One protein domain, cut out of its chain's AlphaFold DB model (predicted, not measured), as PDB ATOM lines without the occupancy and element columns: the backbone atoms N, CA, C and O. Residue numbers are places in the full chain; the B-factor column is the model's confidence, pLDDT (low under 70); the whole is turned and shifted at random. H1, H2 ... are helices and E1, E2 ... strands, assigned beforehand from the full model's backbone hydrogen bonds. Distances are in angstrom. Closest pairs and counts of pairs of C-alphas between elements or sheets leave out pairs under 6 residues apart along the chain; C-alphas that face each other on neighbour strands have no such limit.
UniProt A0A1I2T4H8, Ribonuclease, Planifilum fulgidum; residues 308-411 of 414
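Overview. This is residues 308 to 411 of the 414 residues of the protein "Ribonuclease" of Planifilum fulgidum (UniProt A0A1I2T4H8). With little regular structure, this domain is a row of short strands, E1, E2 and E3 beside the hairpin E4 and E5, with H1 packed on E2 and E3 and long loops round them. The printed part has 104 residues, with one named helix, then five named strands; the sheets E1-E2-E3 and E4-E5 are antiparallel. The class is mixed, under half of the residues in named elements; the whole is compact, radius of gyration of the C-alphas 13.2 A, spans 36 by 35 by 28 A.

Along the chain. Find C-alpha 315 at (148.344, 85.970, 84.682); from there H1 runs 20.9 A to residue 329. Next come E1, residues 344 to 346, 6.3 A; E2, 358 to 362, 13.5 A; E3, 376 to 380, 13.2 A; E4, 389 to 393, 11.7 A; and E5, 406 to 410, 13.5 A, ending at C-alpha 410 (134.993, 95.793, 82.149).

Arrangement. E1, E2 and E3 form a meander, each the antiparallel neighbour of the one before; look for N 346 and O 358, 2.9 A, and N 359 and O 379, 2.8 A. H1, with every O i to N i+4 pair within hydrogen-bond range, is on this sheet in two layers, a helix on one face; its closest C-alphas with E2, Thr 324 and Arg 362, are 7.6 A apart. The closest C-alphas of E3 and E4, Ile 377 and Gly 390, are 5.0 A apart. In the hairpin E4 and E5, find N 392 and O 407, 2.9 A.

Size, cuts and confidence. The farthest C-alphas, Lys 355 and Gly 368, are 36.2 A apart. The printed part has no cut; E3 to E4 is a short link, the others long. Residues 384 to 411 have pLDDT under 70.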
ATOM      1  N   ILE A 308     135.790  90.053  77.961       82.81
ATOM      2  CA  ILE A 308     136.793  89.333  78.755       82.81
ATOM      3  C   ILE A 308     136.316  89.328  80.198       82.81
ATOM      4  O   ILE A 308     135.976  90.375  80.757       82.81
ATOM      5  N   THR A 309     136.346  88.151  80.811       86.81
ATOM      6  CA  THR A 309     136.108  88.002  82.247       86.81
ATOM      7  C   THR A 309     137.452  88.088  82.977       86.81
ATOM      8  O   THR A 309     138.414  87.486  82.504       86.81
ATOM      9  N   PRO A 310     137.568  88.813  84.106       86.19
ATOM     10  CA  PRO A 310     138.770  88.754  84.943       86.19
ATOM     11  C   PRO A 310     139.193  87.301  85.215       86.19
ATOM     12  O   PRO A 310     138.338  86.442  85.433       86.19
ATOM     13  N   GLY A 311     140.492  87.016  85.144       90.69
ATOM     14  CA  GLY A 311     141.049  85.663  85.226       90.69
ATOM     15  C   GLY A 311     141.000  84.831  83.938       90.69
ATOM     16  O   GLY A 311     141.511  83.715  83.933       90.69
ATOM     17  N   SER A 312     140.414  85.324  82.835       92.56
ATOM     18  CA  SER A 312     140.426  84.599  81.549       92.56
ATOM     19  C   SER A 312     141.680  84.852  80.706       92.56
ATOM     20  O   SER A 312     141.841  84.240  79.652       92.56
ATOM     21  N   LEU A 313     142.536  85.788  81.120       91.38
ATOM     22  CA  LEU A 313     143.823  86.063  80.488       91.38
ATOM     23  C   LEU A 313     144.939  85.322  81.235       91.38
ATOM     24  O   LEU A 313     144.808  85.091  82.438       91.38
ATOM     25  N   PRO A 314     146.063  84.987  80.574       94.56
ATOM     26  CA  PRO A 314     147.252  84.541  81.288       94.56
ATOM     27  C   PRO A 314     147.650  85.585  82.337       94.56
ATOM     28  O   PRO A 314     147.552  86.790  82.084       94.56
ATOM     29  N   LYS A 315     148.105  85.124  83.504       94.38
ATOM     30  CA  LYS A 315     148.344  85.970  84.682       94.38
ATOM     31  C   LYS A 315     149.240  87.172  84.370       94.38
ATOM     32  O   LYS A 315     148.961  88.290  84.784       94.38
ATOM     33  N   GLU A 316     150.275  86.963  83.562       94.62
ATOM     34  CA  GLU A 316     151.216  88.004  83.151       94.62
ATOM     35  C   GLU A 316     150.560  89.068  82.257       94.62
ATOM     36  O   GLU A 316     150.933  90.244  82.297       94.62
ATOM     37  N   GLU A 317     149.595  88.672  81.425       94.00
ATOM     38  CA  GLU A 317     148.835  89.601  80.588       94.00
ATOM     39  C   GLU A 317     147.825  90.389  81.411       94.00
ATOM     40  O   GLU A 317     147.718  91.605  81.242       94.00
ATOM     41  N   GLU A 318     147.121  89.711  82.315       94.44
ATOM     42  CA  GLU A 318     146.165  90.337  83.222       94.44
ATOM     43  C   GLU A 318     146.851  91.395  84.095       94.44
ATOM     44  O   GLU A 318     146.410  92.547  84.121       94.44
ATOM     45  N   ASP A 319     147.996  91.066  84.699       95.38
ATOM     46  CA  ASP A 319     148.795  92.000  85.499       95.38
ATOM     47  C   ASP A 319     149.241  93.222  84.677       95.38
ATOM     48  O   ASP A 319     149.167  94.370  85.134       95.38
ATOM     49  N   ALA A 320     149.677  93.009  83.429       94.94
ATOM     50  CA  ALA A 320     150.074  94.094  82.535       94.94
ATOM     51  C   ALA A 320     148.895  95.018  82.189       94.94
ATOM     52  O   ALA A 320     149.058  96.246  82.125       94.94
ATOM     53  N   VAL A 321     147.709  94.451  81.977       94.81
ATOM     54  CA  VAL A 321     146.483  95.197  81.694       94.81
ATOM     55  C   VAL A 321     146.039  95.986  82.920       94.81
ATOM     56  O   VAL A 321     145.856  97.198  82.812       94.81
ATOM     57  N   LEU A 322     145.946  95.349  84.091       94.25
ATOM     58  CA  LEU A 322     145.558  95.991  85.349       94.25
ATOM     59  C   LEU A 322     146.482  97.163  85.694       94.25
ATOM     60  O   LEU A 322     146.008  98.262  85.990       94.25
ATOM     61  N   LYS A 323     147.795  96.980  85.540       95.50
ATOM     62  CA  LYS A 323     148.786  98.048  85.731       95.50
ATOM     63  C   LYS A 323     148.612  99.197  84.738       95.50
ATOM     64  O   LYS A 323     148.791 100.363  85.085       95.50
ATOM     65  N   THR A 324     148.260  98.896  83.489       95.25
ATOM     66  CA  THR A 324     147.987  99.922  82.471       95.25
ATOM     67  C   THR A 324     146.726 100.714  82.826       95.25
ATOM     68  O   THR A 324     146.733 101.940  82.721       95.25
ATOM     69  N   LEU A 325     145.676 100.039  83.306       93.81
ATOM     70  CA  LEU A 325     144.447 100.675  83.785       93.81
ATOM     71  C   LEU A 325     144.714 101.598  84.982       93.81
ATOM     72  O   LEU A 325     144.242 102.729  84.989       93.81
ATOM     73  N   GLU A 326     145.536 101.174  85.943       94.88
ATOM     74  CA  GLU A 326     145.939 102.011  87.083       94.88
ATOM     75  C   GLU A 326     146.659 103.299  86.639       94.88
ATOM     76  O   GLU A 326     146.419 104.388  87.172       94.88
ATOM     77  N   LEU A 327     147.522 103.214  85.623       95.44
ATOM     78  CA  LEU A 327     148.194 104.387  85.052       95.44
ATOM     79  C   LEU A 327     147.214 105.334  84.344       95.44
ATOM     80  O   LEU A 327     147.363 106.552  84.448       95.44
ATOM     81  N   ILE A 328     146.212 104.789  83.646       94.75
ATOM     82  CA  ILE A 328     145.145 105.574  83.009       94.75
ATOM     83  C   ILE A 328     144.324 106.307  84.077       94.75
ATOM     84  O   ILE A 328     144.168 107.527  83.981       94.75
ATOM     85  N   ASP A 329     143.880 105.594  85.117       93.25
ATOM     86  CA  ASP A 329     143.063 106.130  86.214       93.25
ATOM     87  C   ASP A 329     143.808 107.222  86.993       93.25
ATOM     88  O   ASP A 329     143.278 108.302  87.256       93.25
ATOM     89  N   SER A 330     145.088 106.984  87.296       95.19
ATOM     90  CA  SER A 330     145.948 107.951  87.989       95.19
ATOM     91  C   SER A 330     146.453 109.091  87.095       95.19
ATOM     92  O   SER A 330     147.164 109.977  87.576       95.19
ATOM     93  N   LYS A 331     146.121 109.081  85.794       94.50
ATOM     94  CA  LYS A 331     146.632 110.008  84.766       94.50
ATOM     95  C   LYS A 331     148.167 110.063  84.702       94.50
ATOM     96  O   LYS A 331     148.743 111.045  84.224       94.50
ATOM     97  N   LYS A 332     148.850 109.009  85.159       96.62
ATOM     98  CA  LYS A 332     150.310 108.895  85.120       96.62
ATOM     99  C   LYS A 332     150.757 108.339  83.771       96.62
ATOM    100  O   LYS A 332     150.085 107.529  83.138       96.62
ATOM    101  N   LYS A 333     151.924 108.785  83.306       94.38
ATOM    102  CA  LYS A 333     152.541 108.256  82.082       94.38
ATOM    103  C   LYS A 333     153.428 107.058  82.440       94.38
ATOM    104  O   LYS A 333     154.147 107.137  83.436       94.38
ATOM    105  N   PRO A 334     153.435 105.980  81.639       95.19
ATOM    106  CA  PRO A 334     154.308 104.838  81.869       95.19
ATOM    107  C   PRO A 334     155.782 105.188  81.582       95.19
ATOM    108  O   PRO A 334     156.080 106.230  80.979       95.19
ATOM    109  N   PRO A 335     156.725 104.298  81.949       90.81
ATOM    110  CA  PRO A 335     158.140 104.439  81.609       90.81
ATOM    111  C   PRO A 335     158.402 104.554  80.096       90.81
ATOM    112  O   PRO A 335     157.592 104.171  79.247       90.81
ATOM    113  N   ARG A 336     159.581 105.104  79.763       85.19
ATOM    114  CA  ARG A 336     159.963 105.700  78.463       85.19
ATOM    115  C   ARG A 336     159.544 104.894  77.217       85.19
ATOM    116  O   ARG A 336     159.095 105.507  76.251       85.19
ATOM    117  N   LYS A 337     159.629 103.555  77.245       85.62
ATOM    118  CA  LYS A 337     159.275 102.672  76.111       85.62
ATOM    119  C   LYS A 337     157.771 102.646  75.793       85.62
ATOM    120  O   LYS A 337     157.396 102.681  74.626       85.62
ATOM    121  N   LEU A 338     156.911 102.635  76.812       90.56
ATOM    122  CA  LEU A 338     155.446 102.604  76.654       90.56
ATOM    123  C   LEU A 338     154.839 104.003  76.494       90.56
ATOM    124  O   LEU A 338     153.693 104.149  76.084       90.56
ATOM    125  N   ARG A 339     155.620 105.047  76.793       94.06
ATOM    126  CA  ARG A 339     155.190 106.447  76.690       94.06
ATOM    127  C   ARG A 339     154.947 106.889  75.244       94.06
ATOM    128  O   ARG A 339     154.199 107.839  75.018       94.06
ATOM    129  N   LYS A 340     155.579 106.228  74.266       92.81
ATOM    130  CA  LYS A 340     155.358 106.510  72.844       92.81
ATOM    131  C   LYS A 340     153.919 106.136  72.491       92.81
ATOM    132  O   LYS A 340     153.523 104.988  72.653       92.81
ATOM    133  N   ASN A 341     153.163 107.109  71.997       91.06
ATOM    134  CA  ASN A 341     151.748 106.972  71.648       91.06
ATOM    135  C   ASN A 341     150.823 106.671  72.846       91.06
ATOM    136  O   ASN A 341     149.786 106.041  72.680       91.06
ATOM    137  N   TRP A 342     151.170 107.126  74.053       95.50
ATOM    138  CA  TRP A 342     150.289 107.007  75.218       95.50
ATOM    139  C   TRP A 342     149.154 108.040  75.173       95.50
ATOM    140  O   TRP A 342     149.415 109.244  75.222       95.50
ATOM    141  N   GLY A 343     147.901 107.583  75.106       95.75
ATOM    142  CA  GLY A 343     146.717 108.446  75.091       95.75
ATOM    143  C   GLY A 343     146.480 109.163  73.758       95.75
ATOM    144  O   GLY A 343     145.823 110.208  73.728       95.75
ATOM    145  N   VAL A 344     147.023 108.639  72.655       96.31
ATOM    146  CA  VAL A 344     146.795 109.197  71.311       96.31
ATOM    147  C   VAL A 344     145.372 108.921  70.839       96.31
ATOM    148  O   VAL A 344     144.727 107.983  71.297       96.31
ATOM    149  N   LYS A 345     144.861 109.746  69.921       96.88
ATOM    150  CA  LYS A 345     143.515 109.573  69.360       96.88
ATOM    151  C   LYS A 345     143.456 108.299  68.509       96.88
ATOM    152  O   LYS A 345     144.137 108.221  67.489       96.88
ATOM    153  N   PHE A 346     142.596 107.360  68.889       96.25
ATOM    154  CA  PHE A 346     142.275 106.175  68.095       96.25
ATOM    155  C   PHE A 346     141.157 106.517  67.105       96.25
ATOM    156  O   PHE A 346     140.099 107.013  67.500       96.25
ATOM    157  N   ARG A 347     141.409 106.316  65.807       95.38
ATOM    158  CA  ARG A 347     140.506 106.778  64.737       95.38
ATOM    159  C   ARG A 347     139.344 105.823  64.442       95.38
ATOM    160  O   ARG A 347     138.368 106.281  63.864       95.38
ATOM    161  N   ASN A 348     139.414 104.559  64.877       94.38
ATOM    162  CA  ASN A 348     138.396 103.531  64.608       94.38
ATOM    163  C   ASN A 348     137.989 103.459  63.119       94.38
ATOM    164  O   ASN A 348     136.805 103.429  62.794       94.38
ATOM    165  N   ASN A 349     138.974 103.477  62.211       94.50
ATOM    166  CA  ASN A 349     138.727 103.516  60.761       94.50
ATOM    167  C   ASN A 349     137.955 102.285  60.257       94.50
ATOM    168  O   ASN A 349     137.193 102.399  59.306       94.50
ATOM    169  N   GLU A 350     138.146 101.133  60.901       92.50
ATOM    170  CA  GLU A 350     137.509  99.860  60.533       92.50
ATOM    171  C   GLU A 350     136.099  99.701  61.121       92.50
ATOM    172  O   GLU A 350     135.362  98.799  60.741       92.50
ATOM    173  N   GLY A 351     135.685 100.590  62.032       93.06
ATOM    174  CA  GLY A 351     134.332 100.572  62.584       93.06
ATOM    175  C   GLY A 351     134.034  99.424  63.556       93.06
ATOM    176  O   GLY A 351     132.864  99.182  63.831       93.06
ATOM    177  N   TYR A 352     135.049  98.746  64.107       88.38
ATOM    178  CA  TYR A 352     134.853  97.693  65.119       88.38
ATOM    179  C   TYR A 352     134.303  98.220  66.447       88.38
ATOM    180  O   TYR A 352     133.648  97.492  67.190       88.38
ATOM    181  N   LEU A 353     134.591  99.485  66.768       89.75
ATOM    182  CA  LEU A 353     133.996 100.166  67.913       89.75
ATOM    183  C   LEU A 353     132.755 100.959  67.469       89.75
ATOM    184  O   LEU A 353     132.701 101.431  66.329       89.75
ATOM    185  N   PRO A 354     131.792 101.217  68.372       91.25
ATOM    186  CA  PRO A 354     130.722 102.175  68.118       91.25
ATOM    187  C   PRO A 354     131.261 103.549  67.685       91.25
ATOM    188  O   PRO A 354     132.416 103.905  67.919       91.25
ATOM    189  N   LYS A 355     130.423 104.384  67.064       91.88
ATOM    190  CA  LYS A 355     130.835 105.752  66.707       91.88
ATOM    191  C   LYS A 355     131.176 106.540  67.984       91.88
ATOM    192  O   LYS A 355     130.315 106.764  68.834       91.88
ATOM    193  N   GLY A 356     132.425 106.992  68.115       92.19
ATOM    194  CA  GLY A 356     132.923 107.610  69.346       92.19
ATOM    195  C   GLY A 356     134.287 108.289  69.201       92.19
ATOM    196  O   GLY A 356     134.903 108.266  68.138       92.19
ATOM    197  N   SER A 357     134.742 108.934  70.279       94.56
ATOM    198  CA  SER A 357     136.088 109.515  70.369       94.56
ATOM    199  C   SER A 357     136.913 108.672  71.326       94.56
ATOM    200  O   SER A 357     136.581 108.583  72.509       94.56
ATOM    201  N   TYR A 358     137.973 108.056  70.817       95.19
ATOM    202  CA  TYR A 358     138.730 107.043  71.540       95.19
ATOM    203  C   TYR A 358     140.187 107.467  71.759       95.19
ATOM    204  O   TYR A 358     140.772 108.192  70.950       95.19
ATOM    205  N   SER A 359     140.772 107.004  72.860       95.69
ATOM    206  CA  SER A 359     142.204 107.077  73.161       95.69
ATOM    207  C   SER A 359     142.815 105.686  73.159       95.69
ATOM    208  O   SER A 359     142.250 104.794  73.777       95.69
ATOM    209  N   GLU A 360     143.989 105.518  72.564       95.50
ATOM    210  CA  GLU A 360     144.775 104.282  72.630       95.50
ATOM    211  C   GLU A 360     145.883 104.389  73.690       95.50
ATOM    212  O   GLU A 360     146.574 105.408  73.794       95.50
ATOM    213  N   TYR A 361     146.074 103.318  74.457       95.62
ATOM    214  CA  TYR A 361     147.118 103.158  75.468       95.62
ATOM    215  C   TYR A 361     147.862 101.843  75.232       95.62
ATOM    216  O   TYR A 361     147.253 100.832  74.891       95.62
ATOM    217  N   ARG A 362     149.188 101.839  75.394       95.44
ATOM    218  CA  ARG A 362     150.017 100.644  75.172       95.44
ATOM    219  C   ARG A 362     150.084  99.783  76.425       95.44
ATOM    220  O   ARG A 362     150.428 100.296  77.482       95.44
ATOM    221  N   VAL A 363     149.839  98.486  76.287       95.44
ATOM    222  CA  VAL A 363     150.026  97.517  77.376       95.44
ATOM    223  C   VAL A 363     151.439  96.949  77.295       95.44
ATOM    224  O   VAL A 363     151.990  96.813  76.201       95.44
ATOM    225  N   ALA A 364     152.045  96.643  78.443       94.88
ATOM    226  CA  ALA A 364     153.356  96.008  78.467       94.88
ATOM    227  C   ALA A 364     153.315  94.650  77.727       94.88
ATOM    228  O   ALA A 364     152.394  93.857  77.949       94.88
ATOM    229  N   PRO A 365     154.278  94.378  76.832       94.56
ATOM    230  CA  PRO A 365     154.363  93.087  76.166       94.56
ATOM    231  C   PRO A 365     154.900  92.010  77.124       94.56
ATOM    232  O   PRO A 365     155.449  92.353  78.177       94.56
ATOM    233  N   PRO A 366     154.809  90.720  76.755       92.56
ATOM    234  CA  PRO A 366     155.463  89.646  77.491       92.56
ATOM    235  C   PRO A 366     156.968  89.888  77.649       92.56
ATOM    236  O   PRO A 366     157.591  90.482  76.752       92.56
ATOM    237  N   PRO A 367     157.575  89.385  78.740       91.12
ATOM    238  CA  PRO A 367     159.026  89.364  78.873       91.12
ATOM    239  C   PRO A 367     159.663  88.680  77.652       91.12
ATOM    240  O   PRO A 367     159.119  87.733  77.098       91.12
ATOM    241  N   GLY A 368     160.800  89.210  77.194       92.69
ATOM    242  CA  GLY A 368     161.473  88.757  75.968       92.69
ATOM    243  C   GLY A 368     161.087  89.525  74.697       92.69
ATOM    244  O   GLY A 368     161.813  89.475  73.706       92.69
ATOM    245  N   THR A 369     160.018  90.328  74.723       93.12
ATOM    246  CA  THR A 369     159.643  91.163  73.570       93.12
ATOM    247  C   THR A 369     160.502  92.431  73.516       93.12
ATOM    248  O   THR A 369     160.467  93.261  74.425       93.12
ATOM    249  N   LYS A 370     161.273  92.617  72.436       89.81
ATOM    250  CA  LYS A 370     162.164  93.787  72.272       89.81
ATOM    251  C   LYS A 370     161.396  95.097  72.022       89.81
ATOM    252  O   LYS A 370     161.822  96.160  72.481       89.81
ATOM    253  N   ASN A 371     160.258  95.012  71.335       89.56
ATOM    254  CA  ASN A 371     159.398  96.148  70.987       89.56
ATOM    255  C   ASN A 371     158.301  96.370  72.036       89.56
ATOM    256  O   ASN A 371     158.128  95.577  72.948       89.56
ATOM    257  N   ALA A 372     157.509  97.436  71.896       86.75
ATOM    258  CA  ALA A 372     156.366  97.698  72.784       86.75
ATOM    259  C   ALA A 372     155.216  96.676  72.649       86.75
ATOM    260  O   ALA A 372     154.187  96.828  73.302       86.75
ATOM    261  N   GLY A 373     155.377  95.691  71.762       90.81
ATOM    262  CA  GLY A 373     154.382  94.695  71.407       90.81
ATOM    263  C   GLY A 373     153.107  95.281  70.804       90.81
ATOM    264  O   GLY A 373     152.988  96.499  70.591       90.81
ATOM    265  N   PRO A 374     152.130  94.413  70.537       92.69
ATOM    266  CA  PRO A 374     150.910  94.808  69.852       92.69
ATOM    267  C   PRO A 374     149.743  95.149  70.768       92.69
ATOM    268  O   PRO A 374     148.789  95.771  70.323       92.69
ATOM    269  N   ARG A 375     149.820  94.784  72.049       93.38
ATOM    270  CA  ARG A 375     148.707  94.917  72.989       93.38
ATOM    271  C   ARG A 375     148.368  96.380  73.249       93.38
ATOM    272  O   ARG A 375     149.248  97.185  73.587       93.38
ATOM    273  N   ARG A 376     147.091  96.726  73.108       94.88
ATOM    274  CA  ARG A 376     146.552  98.069  73.354       94.88
ATOM    275  C   ARG A 376     145.327  98.003  74.255       94.88
ATOM    276  O   ARG A 376     144.712  96.956  74.362       94.88
ATOM    277  N   ILE A 377     145.005  99.130  74.878       94.94
ATOM    278  CA  ILE A 377     143.728  99.414  75.537       94.94
ATOM    279  C   ILE A 377     143.150 100.648  74.854       94.94
ATOM    280  O   ILE A 377     143.831 101.672  74.755       94.94
ATOM    281  N   VAL A 378     141.902 100.571  74.394       95.00
ATOM    282  CA  VAL A 378     141.221 101.693  73.736       95.00
ATOM    283  C   VAL A 378     140.090 102.220  74.615       95.00
ATOM    284  O   VAL A 378     139.088 101.552  74.800       95.00
ATOM    285  N   VAL A 379     140.214 103.441  75.137       93.94
ATOM    286  CA  VAL A 379     139.233 104.037  76.063       93.94
ATOM    287  C   VAL A 379     138.366 105.068  75.348       93.94
ATOM    288  O   VAL A 379     138.880 105.953  74.662       93.94
ATOM    289  N   ASN A 380     137.047 105.001  75.534       92.75
ATOM    290  CA  ASN A 380     136.121 106.020  75.039       92.75
ATOM    291  C   ASN A 380     136.185 107.281  75.918       92.75
ATOM    292  O   ASN A 380     135.801 107.246  77.083       92.75
ATOM    293  N   ARG A 381     136.610 108.417  75.352       89.25
ATOM    294  CA  ARG A 381     136.758 109.686  76.092       89.25
ATOM    295  C   ARG A 381     135.434 110.292  76.550       89.25
ATOM    296  O   ARG A 381     135.439 111.083  77.481       89.25
ATOM    297  N   LYS A 382     134.318 109.988  75.878       85.81
ATOM    298  CA  LYS A 382     133.009 110.574  76.222       85.81
ATOM    299  C   LYS A 382     132.387 109.934  77.459       85.81
ATOM    300  O   LYS A 382     131.543 110.549  78.103       85.81
ATOM    301  N   LEU A 383     132.786 108.707  77.779       74.00
ATOM    302  CA  LEU A 383     132.332 107.995  78.963       74.00
ATOM    303  C   LEU A 383     133.325 108.276  80.094       74.00
ATOM    304  O   LEU A 383     134.063 107.395  80.514       74.00
ATOM    305  N   GLU A 384     133.358 109.520  80.583       55.09
ATOM    306  CA  GLU A 384     134.227 109.924  81.706       55.09
ATOM    307  C   GLU A 384     133.935 109.154  83.010       55.09
ATOM    308  O   GLU A 384     134.683 109.268  83.977       55.09
ATOM    309  N   LYS A 385     132.875 108.334  83.045       49.78
ATOM    310  CA  LYS A 385     132.522 107.468  84.171       49.78
ATOM    311  C   LYS A 385     132.550 105.993  83.758       49.78
ATOM    312  O   LYS A 385     131.590 105.472  83.202       49.78
ATOM    313  N   CYS A 386     133.679 105.354  84.058       42.41
ATOM    314  CA  CYS A 386     133.830 103.944  84.436       42.41
ATOM    315  C   CYS A 386     133.113 102.876  83.601       42.41
ATOM    316  O   CYS A 386     132.569 101.921  84.145       42.41
ATOM    317  N   ILE A 387     133.207 102.959  82.280       45.97
ATOM    318  CA  ILE A 387     133.343 101.731  81.498       45.97
ATOM    319  C   ILE A 387     134.628 101.907  80.714       45.97
ATOM    320  O   ILE A 387     134.630 102.396  79.582       45.97
ATOM    321  N   ILE A 388     135.754 101.569  81.351       49.72
ATOM    322  CA  ILE A 388     136.963 101.305  80.583       49.72
ATOM    323  C   ILE A 388     136.647 100.034  79.821       49.72
ATOM    324  O   ILE A 388     136.826  98.952  80.353       49.72
ATOM    325  N   LEU A 389     136.090 100.195  78.624       49.56
ATOM    326  CA  LEU A 389     136.001  99.166  77.606       49.56
ATOM    327  C   LEU A 389     137.437  98.875  77.195       49.56
ATOM    328  O   LEU A 389     137.960  99.491  76.275       49.56
ATOM    329  N   GLY A 390     138.125  98.033  77.961       49.97
ATOM    330  CA  GLY A 390     139.502  97.683  77.680       49.97
ATOM    331  C   GLY A 390     139.536  96.772  76.471       49.97
ATOM    332  O   GLY A 390     139.535  95.562  76.653       49.97
ATOM    333  N   LEU A 391     139.506  97.345  75.263       50.03
ATOM    334  CA  LEU A 391     139.672  96.566  74.047       50.03
ATOM    335  C   LEU A 391     141.129  96.109  73.962       50.03
ATOM    336  O   LEU A 391     141.988  96.927  73.626       50.03
ATOM    337  N   ILE A 392     141.393  94.834  74.244       53.75
ATOM    338  CA  ILE A 392     142.665  94.202  73.909       53.75
ATOM    339  C   ILE A 392     142.552  93.730  72.468       53.75
ATOM    340  O   ILE A 392     141.941  92.706  72.182       53.75
ATOM    341  N   MET A 393     143.147  94.498  71.558       52.78
ATOM    342  CA  MET A 393     143.482  93.982  70.236       52.78
ATOM    343  C   MET A 393     144.873  93.371  70.314       52.78
ATOM    344  O   MET A 393     145.861  94.073  70.557       52.78
ATOM    345  N   VAL A 394     144.952  92.060  70.118       51.50
ATOM    346  CA  VAL A 394     146.219  91.382  69.860       51.50
ATOM    347  C   VAL A 394     146.485  91.513  68.363       51.50
ATOM    348  O   VAL A 394     145.995  90.728  67.562       51.50
ATOM    349  N   MET A 395     147.201  92.565  67.963       48.34
ATOM    350  CA  MET A 395     147.625  92.719  66.566       48.34
ATOM    351  C   MET A 395     148.879  91.882  66.306       48.34
ATOM    352  O   MET A 395     149.965  92.254  66.723       48.34
ATOM    353  N   GLU A 396     148.783  90.752  65.622       42.94
ATOM    354  CA  GLU A 396     149.993  90.017  65.244       42.94
ATOM    355  C   GLU A 396     150.790  90.826  64.196       42.94
ATOM    356  O   GLU A 396     150.273  91.196  63.140       42.94
ATOM    357  N   GLU A 397     152.032  91.192  64.519       41.41
ATOM    358  CA  GLU A 397     152.866  92.079  63.699       41.41
ATOM    359  C   GLU A 397     153.389  91.287  62.482       41.41
ATOM    360  O   GLU A 397     154.378  90.570  62.594       41.41
ATOM    361  N   GLY A 398     152.705  91.364  61.328       40.59
ATOM    362  CA  GLY A 398     153.213  90.802  60.062       40.59
ATOM    363  C   GLY A 398     152.215  90.131  59.109       40.59
ATOM    364  O   GLY A 398     152.627  89.724  58.026       40.59
ATOM    365  N   ARG A 399     150.919  90.022  59.440       38.94
ATOM    366  CA  ARG A 399     149.900  89.483  58.516       38.94
ATOM    367  C   ARG A 399     148.833  90.518  58.172       38.94
ATOM    368  O   ARG A 399     148.363  91.254  59.034       38.94
ATOM    369  N   HIS A 400     148.468  90.573  56.891       36.28
ATOM    370  CA  HIS A 400     147.354  91.373  56.385       36.28
ATOM    371  C   HIS A 400     146.076  91.067  57.192       36.28
ATOM    372  O   HIS A 400     145.715  89.903  57.376       36.28
ATOM    373  N   LEU A 401     145.438  92.144  57.662       37.03
ATOM    374  CA  LEU A 401     144.220  92.269  58.475       37.03
ATOM    375  C   LEU A 401     143.072  91.307  58.069       37.03
ATOM    376  O   LEU A 401     142.145  91.733  57.388       37.03
ATOM    377  N   SER A 402     143.102  90.024  58.448       33.66
ATOM    378  CA  SER A 402     142.019  89.069  58.102       33.66
ATOM    379  C   SER A 402     141.419  88.283  59.272       33.66
ATOM    380  O   SER A 402     140.504  87.494  59.064       33.66
ATOM    381  N   GLY A 403     141.830  88.546  60.512       37.19
ATOM    382  CA  GLY A 403     141.187  87.956  61.688       37.19
ATOM    383  C   GLY A 403     141.590  88.686  62.958       37.19
ATOM    384  O   GLY A 403     142.702  88.501  63.444       37.19
ATOM    385  N   TYR A 404     140.707  89.543  63.471       47.16
ATOM    386  CA  TYR A 404     140.900  90.225  64.750       47.16
ATOM    387  C   TYR A 404     139.928  89.680  65.771       47.16
ATOM    388  O   TYR A 404     138.734  89.976  65.707       47.16
ATOM    389  N   ASP A 405     140.455  88.987  66.773       48.19
ATOM    390  CA  ASP A 405     139.697  88.764  67.987       48.19
ATOM    391  C   ASP A 405     139.781  90.028  68.848       48.19
ATOM    392  O   ASP A 405     140.823  90.421  69.380       48.19
ATOM    393  N   SER A 406     138.656  90.734  68.880       49.16
ATOM    394  CA  SER A 406     138.451  91.961  69.637       49.16
ATOM    395  C   SER A 406     137.794  91.618  70.961       49.16
ATOM    396  O   SER A 406     136.665  91.128  70.983       49.16
ATOM    397  N   PHE A 407     138.468  91.910  72.068       53.09
ATOM    398  CA  PHE A 407     137.983  91.525  73.385       53.09
ATOM    399  C   PHE A 407     137.937  92.700  74.359       53.09
ATOM    400  O   PHE A 407     138.867  93.497  74.389       53.09
ATOM    401  N   TYR A 408     136.888  92.791  75.180       48.66
ATOM    402  CA  TYR A 408     136.629  93.940  76.049       48.66
ATOM    403  C   TYR A 408     136.658  93.585  77.530       48.66
ATOM    404  O   TYR A 408     135.848  92.792  77.993       48.66
ATOM    405  N   ILE A 409     137.507  94.239  78.311       51.06
ATOM    406  CA  ILE A 409     137.484  94.127  79.776       51.06
ATOM    407  C   ILE A 409     136.546  95.184  80.340       51.06
ATOM    408  O   ILE A 409     136.647  96.338  79.941       51.06
ATOM    409  N   THR A 410     135.675  94.818  81.284       42.25
ATOM    410  CA  THR A 410     134.993  95.793  82.149       42.25
ATOM    411  C   THR A 410     135.710  95.842  83.483       42.25
ATOM    412  O   THR A 410     135.694  94.866  84.230       42.25
ATOM    413  N   LYS A 411     136.283  96.994  83.834       46.72
ATOM    414  CA  LYS A 411     136.609  97.271  85.234       46.72
ATOM    415  C   LYS A 411     135.314  97.687  85.928       46.72
ATOM    416  O   LYS A 411     134.844  98.807  85.731       46.72
TER     417      LYS A 411